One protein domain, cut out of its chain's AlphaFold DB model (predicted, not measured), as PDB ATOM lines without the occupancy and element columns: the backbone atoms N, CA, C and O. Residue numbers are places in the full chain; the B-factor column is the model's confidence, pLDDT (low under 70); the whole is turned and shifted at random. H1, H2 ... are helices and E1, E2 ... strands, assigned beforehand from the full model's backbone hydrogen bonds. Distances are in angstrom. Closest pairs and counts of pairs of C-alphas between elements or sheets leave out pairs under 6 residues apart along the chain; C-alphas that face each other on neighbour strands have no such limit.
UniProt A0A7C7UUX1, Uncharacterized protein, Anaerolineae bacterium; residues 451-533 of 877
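What this domain is: This is residues 451 to 533 of the 877 residues of an uncharacterized protein of Anaerolineae bacterium (UniProt A0A7C7UUX1). With little regular structure, the domain is a small twisted sheet built along one long strand, E3, with E2 beside its first part and E1 and E4 on opposite sides of its last part. One helix, H1, stands off the sheet, joined to it by a long loop. Of 83 printed residues, 33 are in H1, E1, E2, E3 and E4, in chain order; the class is mixed, the strand pairs antiparallel. It is compact, radius of gyration of the C-alphas 13.5 A, spanning 41 by 33 by 24 A.

How they stand to each other: E3, residues 500 to 510, forms antiparallel hairpins with E2, residues 489 to 494, at 135 degrees with N 491 and O 503 2.8 A apart, and E4, residues 519 to 522, at 144 degrees with N 508 and O 520 2.8 A apart. E2, E3, E4 are a meander, each strand the antiparallel neighbour of the one before. E1, residues 481 to 483, is antiparallel to E3 at 126 degrees; N 509 and O 482 are 2.7 A apart. H1, residues 452 to 460, is not on the sheet; every O i to N i+4 pair is within hydrogen-bond range.

Where its parts are: E3 measures 30.4 A, E2 16.5 A, H1 11.7 A, E4 9.9 A and E1 6.9 A from first to last C-alpha. C-alpha 452 is at (-45.485, 50.673, 30.676), C-alpha 522 at (-51.639, 37.815, 29.986).

The domain as a whole: The farthest C-alphas, Glu 497 and Pro 513, are 42.1 A apart. The printed part has no cut; the link H1 to E1 is long. Confidence is under 70 in 20 residues, among them 461 to 470.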
ATOM      1  N   TRP A 451     -48.451  48.268  28.941       60.62
ATOM      2  CA  TRP A 451     -47.212  47.559  29.211       60.62
ATOM      3  C   TRP A 451     -46.193  48.426  29.954       60.62
ATOM      4  O   TRP A 451     -45.316  47.876  30.601       60.62
ATOM      5  N   LEU A 452     -46.320  49.756  29.909       61.53
ATOM      6  CA  LEU A 452     -45.485  50.673  30.676       61.53
ATOM      7  C   LEU A 452     -45.715  50.494  32.179       61.53
ATOM      8  O   LEU A 452     -44.746  50.492  32.919       61.53
ATOM      9  N   TYR A 453     -46.942  50.183  32.615       61.62
ATOM     10  CA  TYR A 453     -47.190  49.724  33.988       61.62
ATOM     11  C   TYR A 453     -46.371  48.474  34.335       61.62
ATOM     12  O   TYR A 453     -45.806  48.388  35.417       61.62
ATOM     13  N   GLN A 454     -46.243  47.511  33.415       61.75
ATOM     14  CA  GLN A 454     -45.395  46.333  33.645       61.75
ATOM     15  C   GLN A 454     -43.915  46.718  33.749       61.75
ATOM     16  O   GLN A 454     -43.196  46.148  34.560       61.75
ATOM     17  N   VAL A 455     -43.465  47.697  32.961       68.19
ATOM     18  CA  VAL A 455     -42.112  48.259  33.076       68.19
ATOM     19  C   VAL A 455     -41.919  48.948  34.424       68.19
ATOM     20  O   VAL A 455     -40.912  48.702  35.078       68.19
ATOM     21  N   GLU A 456     -42.881  49.751  34.875       68.75
ATOM     22  CA  GLU A 456     -42.836  50.400  36.187       68.75
ATOM     23  C   GLU A 456     -42.776  49.378  37.326       68.75
ATOM     24  O   GLU A 456     -41.916  49.492  38.200       68.75
ATOM     25  N   HIS A 457     -43.621  48.344  37.284       65.25
ATOM     26  CA  HIS A 457     -43.589  47.233  38.237       65.25
ATOM     27  C   HIS A 457     -42.212  46.554  38.260       65.25
ATOM     28  O   HIS A 457     -41.611  46.442  39.327       65.25
ATOM     29  N   VAL A 458     -41.674  46.194  37.087       67.31
ATOM     30  CA  VAL A 458     -40.364  45.533  36.955       67.31
ATOM     31  C   VAL A 458     -39.217  46.394  37.475       67.31
ATOM     32  O   VAL A 458     -38.262  45.868  38.032       67.31
ATOM     33  N   LEU A 459     -39.280  47.710  37.295       72.81
ATOM     34  CA  LEU A 459     -38.145  48.594  37.563       72.81
ATOM     35  C   LEU A 459     -38.146  49.253  38.933       72.81
ATOM     36  O   LEU A 459     -37.068  49.535  39.458       72.81
ATOM     37  N   PHE A 460     -39.328  49.543  39.469       72.50
ATOM     38  CA  PHE A 460     -39.499  50.302  40.709       72.50
ATOM     39  C   PHE A 460     -40.056  49.459  41.853       72.50
ATOM     40  O   PHE A 460     -40.100  49.926  42.985       72.50
ATOM     41  N   GLY A 461     -40.426  48.211  41.580       57.94
ATOM     42  CA  GLY A 461     -40.624  47.206  42.607       57.94
ATOM     43  C   GLY A 461     -41.904  47.312  43.425       57.94
ATOM     44  O   GLY A 461     -41.922  46.933  44.593       57.94
ATOM     45  N   TRP A 462     -42.986  47.790  42.809       52.44
ATOM     46  CA  TRP A 462     -44.334  47.667  43.368       52.44
ATOM     47  C   TRP A 462     -44.801  46.216  43.214       52.44
ATOM     48  O   TRP A 462     -45.582  45.893  42.321       52.44
ATOM     49  N   TRP A 463     -44.249  45.327  44.029       49.75
ATOM     50  CA  TRP A 463     -44.568  43.906  44.041       49.75
ATOM     51  C   TRP A 463     -45.512  43.628  45.217       49.75
ATOM     52  O   TRP A 463     -45.175  43.918  46.362       49.75
ATOM     53  N   GLU A 464     -46.703  43.098  44.947       39.72
ATOM     54  CA  GLU A 464     -47.433  42.304  45.942       39.72
ATOM     55  C   GLU A 464     -47.023  40.847  45.707       39.72
ATOM     56  O   GLU A 464     -46.993  40.435  44.547       39.72
ATOM     57  N   GLU A 465     -46.726  40.078  46.761       35.88
ATOM     58  CA  GLU A 465     -46.693  38.612  46.657       35.88
ATOM     59  C   GLU A 465     -48.063  38.171  46.131       35.88
ATOM     60  O   GLU A 465     -49.112  38.424  46.735       35.88
ATOM     61  N   VAL A 466     -48.072  37.593  44.937       41.16
ATOM     62  CA  VAL A 466     -49.271  37.022  44.343       41.16
ATOM     63  C   VAL A 466     -49.072  35.524  44.424       41.16
ATOM     64  O   VAL A 466     -48.160  35.028  43.782       41.16
ATOM     65  N   GLU A 467     -49.912  34.826  45.197       39.59
ATOM     66  CA  GLU A 467     -49.928  33.361  45.198       39.59
ATOM     67  C   GLU A 467     -49.912  32.856  43.751       39.59
ATOM     68  O   GLU A 467     -50.742  33.277  42.921       39.59
ATOM     69  N   ASP A 468     -48.917  32.012  43.481       43.03
ATOM     70  CA  ASP A 468     -48.591  31.451  42.180       43.03
ATOM     71  C   ASP A 468     -49.890  31.008  41.473       43.03
ATOM     72  O   ASP A 468     -50.781  30.411  42.079       43.03
ATOM     73  N   GLU A 469     -50.039  31.372  40.196       53.47
ATOM     74  CA  GLU A 469     -51.214  31.144  39.322       53.47
ATOM     75  C   GLU A 469     -52.369  32.180  39.292       53.47
ATOM     76  O   GLU A 469     -53.201  32.119  38.370       53.47
ATOM     77  N   THR A 470     -52.451  33.188  40.173       65.62
ATOM     78  CA  THR A 470     -53.562  34.169  40.081       65.62
ATOM     79  C   THR A 470     -53.340  35.272  39.033       65.62
ATOM     80  O   THR A 470     -52.666  36.280  39.229       65.62
ATOM     81  N   ILE A 471     -53.992  35.121  37.876       74.56
ATOM     82  CA  ILE A 471     -53.936  36.094  36.773       74.56
ATOM     83  C   ILE A 471     -54.611  37.411  37.178       74.56
ATOM     84  O   ILE A 471     -55.789  37.433  37.529       74.56
ATOM     85  N   ARG A 472     -53.899  38.534  37.031       75.62
ATOM     86  CA  ARG A 472     -54.414  39.889  37.297       75.62
ATOM     87  C   ARG A 472     -54.458  40.743  36.036       75.62
ATOM     88  O   ARG A 472     -53.739  40.518  35.065       75.62
ATOM     89  N   CYS A 473     -55.338  41.739  36.033       76.44
ATOM     90  CA  CYS A 473     -55.446  42.687  34.930       76.44
ATOM     91  C   CYS A 473     -54.218  43.604  34.862       76.44
ATOM     92  O   CYS A 473     -54.040  44.427  35.750       76.44
ATOM     93  N   ILE A 474     -53.459  43.567  33.761       69.75
ATOM     94  CA  ILE A 474     -52.252  44.405  33.554       69.75
ATOM     95  C   ILE A 474     -52.507  45.924  33.579       69.75
ATOM     96  O   ILE A 474     -51.572  46.708  33.566       69.75
ATOM     97  N   TYR A 475     -53.773  46.342  33.546       71.19
ATOM     98  CA  TYR A 475     -54.165  47.750  33.484       71.19
ATOM     99  C   TYR A 475     -54.551  48.353  34.838       71.19
ATOM    100  O   TYR A 475     -54.552  49.566  34.984       71.19
ATOM    101  N   CYS A 476     -55.026  47.533  35.775       71.69
ATOM    102  CA  CYS A 476     -55.555  48.013  37.063       71.69
ATOM    103  C   CYS A 476     -55.224  47.082  38.231       71.69
ATOM    104  O   CYS A 476     -55.800  47.224  39.302       71.69
ATOM    105  N   CYS A 477     -54.407  46.060  37.974       68.25
ATOM    106  CA  CYS A 477     -53.978  45.021  38.906       68.25
ATOM    107  C   CYS A 477     -55.110  44.246  39.610       68.25
ATOM    108  O   CYS A 477     -54.857  43.464  40.518       68.25
ATOM    109  N   SER A 478     -56.364  44.392  39.165       78.50
ATOM    110  CA  SER A 478     -57.502  43.672  39.741       78.50
ATOM    111  C   SER A 478     -57.419  42.169  39.471       78.50
ATOM    112  O   SER A 478     -57.165  41.752  38.336       78.50
ATOM    113  N   SER A 479     -57.731  41.371  40.492       81.06
ATOM    114  CA  SER A 479     -57.964  39.924  40.405       81.06
ATOM    115  C   SER A 479     -59.336  39.566  39.819       81.06
ATOM    116  O   SER A 479     -59.595  38.406  39.503       81.06
ATOM    117  N   GLN A 480     -60.228  40.546  39.619       87.25
ATOM    118  CA  GLN A 480     -61.539  40.334  39.003       87.25
ATOM    119  C   GLN A 480     -61.388  40.131  37.494       87.25
ATOM    120  O   GLN A 480     -61.704  41.011  36.689       87.25
ATOM    121  N   VAL A 481     -60.894  38.967  37.089       88.62
ATOM    122  CA  VAL A 481     -60.646  38.646  35.686       88.62
ATOM    123  C   VAL A 481     -61.335  37.354  35.283       88.62
ATOM    124  O   VAL A 481     -61.593  36.470  36.093       88.62
ATOM    125  N   ALA A 482     -61.679  37.241  34.004       89.38
ATOM    126  CA  ALA A 482     -62.229  36.008  33.452       89.38
ATOM    127  C   ALA A 482     -61.623  35.730  32.087       89.38
ATOM    128  O   ALA A 482     -61.510  36.627  31.255       89.38
ATOM    129  N   ARG A 483     -61.244  34.483  31.820       88.50
ATOM    130  CA  ARG A 483     -60.657  34.108  30.532       88.50
ATOM    131  C   ARG A 483     -61.642  34.387  29.393       88.50
ATOM    132  O   ARG A 483     -62.774  33.915  29.403       88.50
ATOM    133  N   LYS A 484     -61.203  35.161  28.397       88.94
ATOM    134  CA  LYS A 484     -62.010  35.550  27.231       88.94
ATOM    135  C   LYS A 484     -62.053  34.464  26.161       88.94
ATOM    136  O   LYS A 484     -63.043  34.345  25.450       88.94
ATOM    137  N   SER A 485     -60.972  33.703  26.009       80.69
ATOM    138  CA  SER A 485     -60.858  32.657  24.991       80.69
ATOM    139  C   SER A 485     -60.269  31.385  25.581       80.69
ATOM    140  O   SER A 485     -59.241  31.428  26.259       80.69
ATOM    141  N   ARG A 486     -60.880  30.241  25.259       81.06
ATOM    142  CA  ARG A 486     -60.300  28.921  25.542       81.06
ATOM    143  C   ARG A 486     -59.098  28.628  24.640       81.06
ATOM    144  O   ARG A 486     -58.141  28.029  25.109       81.06
ATOM    145  N   LYS A 487     -59.091  29.121  23.396       86.81
ATOM    146  CA  LYS A 487     -57.966  28.942  22.466       86.81
ATOM    147  C   LYS A 487     -56.840  29.949  22.757       86.81
ATOM    148  O   LYS A 487     -57.155  31.146  22.857       86.81
ATOM    149  N   PRO A 488     -55.574  29.502  22.890       87.75
ATOM    150  CA  PRO A 488     -54.431  30.400  23.010       87.75
ATOM    151  C   PRO A 488     -54.186  31.153  21.703       87.75
ATOM    152  O   PRO A 488     -54.578  30.718  20.620       87.75
ATOM    153  N   ARG A 489     -53.515  32.296  21.809       89.69
ATOM    154  CA  ARG A 489     -52.844  32.958  20.688       89.69
ATOM    155  C   ARG A 489     -51.356  32.686  20.820       89.69
ATOM    156  O   ARG A 489     -50.846  32.726  21.929       89.69
ATOM    157  N   TYR A 490     -50.660  32.460  19.718       90.50
ATOM    158  CA  TYR A 490     -49.213  32.274  19.762       90.50
ATOM    159  C   TYR A 490     -48.512  33.620  19.618       90.50
ATOM    160  O   TYR A 490     -48.741  34.361  18.658       90.50
ATOM    161  N   LYS A 491     -47.683  33.958  20.604       89.38
ATOM    162  CA  LYS A 491     -46.811  35.127  20.568       89.38
ATOM    163  C   LYS A 491     -45.422  34.685  20.135       89.38
ATOM    164  O   LYS A 491     -44.783  33.898  20.821       89.38
ATOM    165  N   LYS A 492     -44.964  35.254  19.022       93.69
ATOM    166  CA  LYS A 492     -43.583  35.139  18.549       93.69
ATOM    167  C   LYS A 492     -42.678  36.103  19.314       93.69
ATOM    168  O   LYS A 492     -43.040  37.278  19.443       93.69
ATOM    169  N   TYR A 493     -41.524  35.634  19.769       91.50
ATOM    170  CA  TYR A 493     -40.486  36.461  20.387       91.50
ATOM    171  C   TYR A 493     -39.081  35.918  20.091       91.50
ATOM    172  O   TYR A 493     -38.951  34.762  19.704       91.50
ATOM    173  N   TYR A 494     -38.054  36.754  20.221       89.06
ATOM    174  CA  TYR A 494     -36.654  36.333  20.148       89.06
ATOM    175  C   TYR A 494     -36.163  35.918  21.537       89.06
ATOM    176  O   TYR A 494     -36.354  36.679  22.486       89.06
ATOM    177  N   ASP A 495     -35.573  34.729  21.661       85.31
ATOM    178  CA  ASP A 495     -34.875  34.307  22.884       85.31
ATOM    179  C   ASP A 495     -33.500  34.993  23.023       85.31
ATOM    180  O   ASP A 495     -33.124  35.831  22.198       85.31
ATOM    181  N   ARG A 496     -32.768  34.684  24.103       79.12
ATOM    182  CA  ARG A 496     -31.460  35.296  24.402       79.12
ATOM    183  C   ARG A 496     -30.414  34.969  23.336       79.12
ATOM    184  O   ARG A 496     -29.526  35.774  23.080       79.12
ATOM    185  N   GLU A 497     -30.556  33.823  22.684       82.56
ATOM    186  CA  GLU A 497     -29.712  33.368  21.584       82.56
ATOM    187  C   GLU A 497     -30.115  34.002  20.237       82.56
ATOM    188  O   GLU A 497     -29.465  33.766  19.220       82.56
ATOM    189  N   GLY A 498     -31.174  34.820  20.213       82.56
ATOM    190  CA  GLY A 498     -31.671  35.500  19.019       82.56
ATOM    191  C   GLY A 498     -32.544  34.626  18.115       82.56
ATOM    192  O   GLY A 498     -32.870  35.031  16.996       82.56
ATOM    193  N   ASN A 499     -32.966  33.447  18.576       90.81
ATOM    194  CA  ASN A 499     -33.837  32.547  17.831       90.81
ATOM    195  C   ASN A 499     -35.307  32.911  18.029       90.81
ATOM    196  O   ASN A 499     -35.751  33.310  19.104       90.81
ATOM    197  N   LEU A 500     -36.103  32.735  16.974       93.81
ATOM    198  CA  LEU A 500     -37.536  32.988  17.037       93.81
ATOM    199  C   LEU A 500     -38.251  31.826  17.744       93.81
ATOM    200  O   LEU A 500     -38.299  30.709  17.232       93.81
ATOM    201  N   ARG A 501     -38.859  32.112  18.894       93.19
ATOM    202  CA  ARG A 501     -39.686  31.194  19.684       93.19
ATOM    203  C   ARG A 501     -41.151  31.607  19.653       93.19
ATOM    204  O   ARG A 501     -41.491  32.755  19.359       93.19
ATOM    205  N   GLU A 502     -42.027  30.664  19.979       94.19
ATOM    206  CA  GLU A 502     -43.463  30.889  20.126       94.19
ATOM    207  C   GLU A 502     -43.935  30.448  21.508       94.19
ATOM    208  O   GLU A 502     -43.572  29.376  21.981       94.19
ATOM    209  N   VAL A 503     -44.784  31.261  22.137       90.88
ATOM    210  CA  VAL A 503     -45.421  30.933  23.417       90.88
ATOM    211  C   VAL A 503     -46.928  31.146  23.344       90.88
ATOM    212  O   VAL A 503     -47.415  32.108  22.740       90.88
ATOM    213  N   ALA A 504     -47.682  30.231  23.946       90.62
ATOM    214  CA  ALA A 504     -49.132  30.316  24.039       90.62
ATOM    215  C   ALA A 504     -49.539  31.395  25.059       90.62
ATOM    216  O   ALA A 504     -49.186  31.317  26.231       90.62
ATOM    217  N   VAL A 505     -50.311  32.393  24.625       89.69
ATOM    218  CA  VAL A 505     -50.824  33.482  25.469       89.69
ATOM    219  C   VAL A 505     -52.345  33.549  25.426       89.69
ATOM    220  O   VAL A 505     -52.983  33.269  24.406       89.69
ATOM    221  N   TYR A 506     -52.953  33.958  26.536       88.00
ATOM    222  CA  TYR A 506     -54.405  33.969  26.696       88.00
ATOM    223  C   TYR A 506     -54.943  35.381  26.899       88.00
ATOM    224  O   TYR A 506     -54.318  36.230  27.532       88.00
ATOM    225  N   ARG A 507     -56.140  35.632  26.358       89.25
ATOM    226  CA  ARG A 507     -56.866  36.892  26.542       89.25
ATOM    227  C   ARG A 507     -57.866  36.754  27.686       89.25
ATOM    228  O   ARG A 507     -58.556  35.738  27.775       89.25
ATOM    229  N   TYR A 508     -58.004  37.803  28.478       89.69
ATOM    230  CA  TYR A 508     -58.861  37.904  29.654       89.69
ATOM    231  C   TYR A 508     -59.775  39.130  29.547       89.69
ATOM    232  O   TYR A 508     -59.459  40.108  28.867       89.69
ATOM    233  N   TYR A 509     -60.932  39.058  30.193       92.19
ATOM    234  CA  TYR A 509     -61.786  40.181  30.552       92.19
ATOM    235  C   TYR A 509     -61.340  40.724  31.907       92.19
ATOM    236  O   TYR A 509     -61.102  39.933  32.815       92.19
ATOM    237  N   CYS A 510     -61.283  42.045  32.046       89.31
ATOM    238  CA  CYS A 510     -61.247  42.698  33.351       89.31
ATOM    239  C   CYS A 510     -62.687  43.039  33.744       89.31
ATOM    240  O   CYS A 510     -63.375  43.738  33.000       89.31
ATOM    241  N   LYS A 511     -63.152  42.507  34.875       90.69
ATOM    242  CA  LYS A 511     -64.496  42.739  35.419       90.69
ATOM    243  C   LYS A 511     -64.543  43.893  36.423       90.69
ATOM    244  O   LYS A 511     -65.640  44.270  36.817       90.69
ATOM    245  N   ASN A 512     -63.397  44.477  36.780       87.81
ATOM    246  CA  ASN A 512     -63.355  45.678  37.604       87.81
ATOM    247  C   ASN A 512     -64.066  46.840  36.873       87.81
ATOM    248  O   ASN A 512     -63.571  47.269  35.824       87.81
ATOM    249  N   PRO A 513     -65.180  47.379  37.404       86.12
ATOM    250  CA  PRO A 513     -65.927  48.462  36.761       86.12
ATOM    251  C   PRO A 513     -65.126  49.768  36.661       86.12
ATOM    252  O   PRO A 513     -65.405  50.581  35.782       86.12
ATOM    253  N   ALA A 514     -64.111  49.952  37.511       81.38
ATOM    254  CA  ALA A 514     -63.201  51.092  37.447       81.38
ATOM    255  C   ALA A 514     -62.123  50.942  36.359       81.38
ATOM    256  O   ALA A 514     -61.451  51.915  36.023       81.38
ATOM    257  N   CYS A 515     -61.937  49.746  35.785       78.38
ATOM    258  CA  CYS A 515     -60.941  49.531  34.744       78.38
ATOM    259  C   CYS A 515     -61.475  50.008  33.383       78.38
ATOM    260  O   CYS A 515     -62.412  49.410  32.845       78.38
ATOM    261  N   PRO A 516     -60.858  51.022  32.746       75.38
ATOM    262  CA  PRO A 516     -61.297  51.468  31.424       75.38
ATOM    263  C   PRO A 516     -61.009  50.422  30.333       75.38
ATOM    264  O   PRO A 516     -61.599  50.456  29.252       75.38
ATOM    265  N   TYR A 517     -60.126  49.466  30.622       72.06
ATOM    266  CA  TYR A 517     -59.681  48.438  29.699       72.06
ATOM    267  C   TYR A 517     -60.372  47.109  30.011       72.06
ATOM    268  O   TYR A 517     -59.929  46.289  30.807       72.06
ATOM    269  N   LYS A 518     -61.494  46.876  29.327       84.25
ATOM    270  CA  LYS A 518     -62.365  45.704  29.530       84.25
ATOM    271  C   LYS A 518     -61.700  44.357  29.220       84.25
ATOM    272  O   LYS A 518     -62.241  43.313  29.573       84.25
ATOM    273  N   THR A 519     -60.569  44.340  28.507       87.06
ATOM    274  CA  THR A 519     -59.852  43.102  28.158       87.06
ATOM    275  C   THR A 519     -58.350  43.307  28.078       87.06
ATOM    276  O   THR A 519     -57.929  44.331  27.547       87.06
ATOM    277  N   PHE A 520     -57.576  42.285  28.431       83.81
ATOM    278  CA  PHE A 520     -56.114  42.263  28.347       83.81
ATOM    279  C   PHE A 520     -55.593  40.904  27.871       83.81
ATOM    280  O   PHE A 520     -56.348  39.934  27.827       83.81
ATOM    281  N   THR A 521     -54.316  40.825  27.498       84.38
ATOM    282  CA  THR A 521     -53.620  39.555  27.238       84.38
ATOM    283  C   THR A 521     -52.624  39.337  28.363       84.38
ATOM    284  O   THR A 521     -51.829  40.235  28.620       84.38
ATOM    285  N   ASN A 522     -52.670  38.176  29.019       78.81
ATOM    286  CA  ASN A 522     -51.639  37.815  29.986       78.81
ATOM    287  C   ASN A 522     -50.399  37.349  29.215       78.81
ATOM    288  O   ASN A 522     -50.501  36.418  28.410       78.81
ATOM    289  N   LEU A 523     -49.275  38.036  29.404       77.81
ATOM    290  CA  LEU A 523     -48.001  37.721  28.763       77.81
ATOM    291  C   LEU A 523     -47.057  37.111  29.806       77.81
ATOM    292  O   LEU A 523     -47.076  37.576  30.942       77.81
ATOM    293  N   PRO A 524     -46.235  36.113  29.432       76.62
ATOM    294  CA  PRO A 524     -45.141  35.648  30.277       76.62
ATOM    295  C   PRO A 524     -44.235  36.799  30.722       76.62
ATOM    296  O   PRO A 524     -44.098  37.793  29.998       76.62
ATOM    297  N   SER A 525     -43.600  36.636  31.886       71.81
ATOM    298  CA  SER A 525     -42.662  37.624  32.426       71.81
ATOM    299  C   SER A 525     -41.590  37.993  31.393       71.81
ATOM    300  O   SER A 525     -41.122  37.151  30.625       71.81
ATOM    301  N   GLY A 526     -41.260  39.283  31.317       73.00
ATOM    302  CA  GLY A 526     -40.290  39.818  30.359       73.00
ATOM    303  C   GLY A 526     -40.794  39.982  28.919       73.00
ATOM    304  O   GLY A 526     -40.069  40.537  28.098       73.00
ATOM    305  N   LEU A 527     -42.020  39.577  28.565       81.31
ATOM    306  CA  LEU A 527     -42.564  39.791  27.218       81.31
ATOM    307  C   LEU A 527     -43.529  40.978  27.158       81.31
ATOM    308  O   LEU A 527     -44.504  41.043  27.896       81.31
ATOM    309  N   VAL A 528     -43.333  41.864  26.178       79.25
ATOM    310  CA  VAL A 528     -44.190  43.048  25.986       79.25
ATOM    311  C   VAL A 528     -45.191  42.878  24.831       79.25
ATOM    312  O   VAL A 528     -44.925  42.148  23.865       79.25
ATOM    313  N   PRO A 529     -46.361  43.541  24.861       76.75
ATOM    314  CA  PRO A 529     -47.330  43.508  23.769       76.75
ATOM    315  C   PRO A 529     -46.742  44.017  22.446       76.75
ATOM    316  O   PRO A 529     -45.927  44.932  22.422       76.75
ATOM    317  N   TYR A 530     -47.176  43.427  21.328       80.56
ATOM    318  CA  TYR A 530     -46.875  43.864  19.949       80.56
ATOM    319  C   TYR A 530     -45.394  43.902  19.512       80.56
ATOM    320  O   TYR A 530     -45.137  44.087  18.324       80.56
ATOM    321  N   SER A 531     -44.427  43.653  20.402       86.19
ATOM    322  CA  SER A 531     -43.011  43.468  20.052       86.19
ATOM    323  C   SER A 531     -42.626  41.992  20.013       86.19
ATOM    324  O   SER A 531     -43.140  41.185  20.792       86.19
ATOM    325  N   ARG A 532     -41.699  41.638  19.118       90.31
ATOM    326  CA  ARG A 532     -40.993  40.345  19.146       90.31
ATOM    327  C   ARG A 532     -39.775  40.378  20.067       90.31
ATOM    328  O   ARG A 532     -39.244  39.328  20.389       90.31
ATOM    329  N   HIS A 533     -39.336  41.562  20.480       88.81
ATOM    330  CA  HIS A 533     -38.212  41.699  21.392       88.81
ATOM    331  C   HIS A 533     -38.710  41.701  22.843       88.81
ATOM    332  O   HIS A 533     -39.708  42.389  23.118       88.81
TER     333      HIS A 533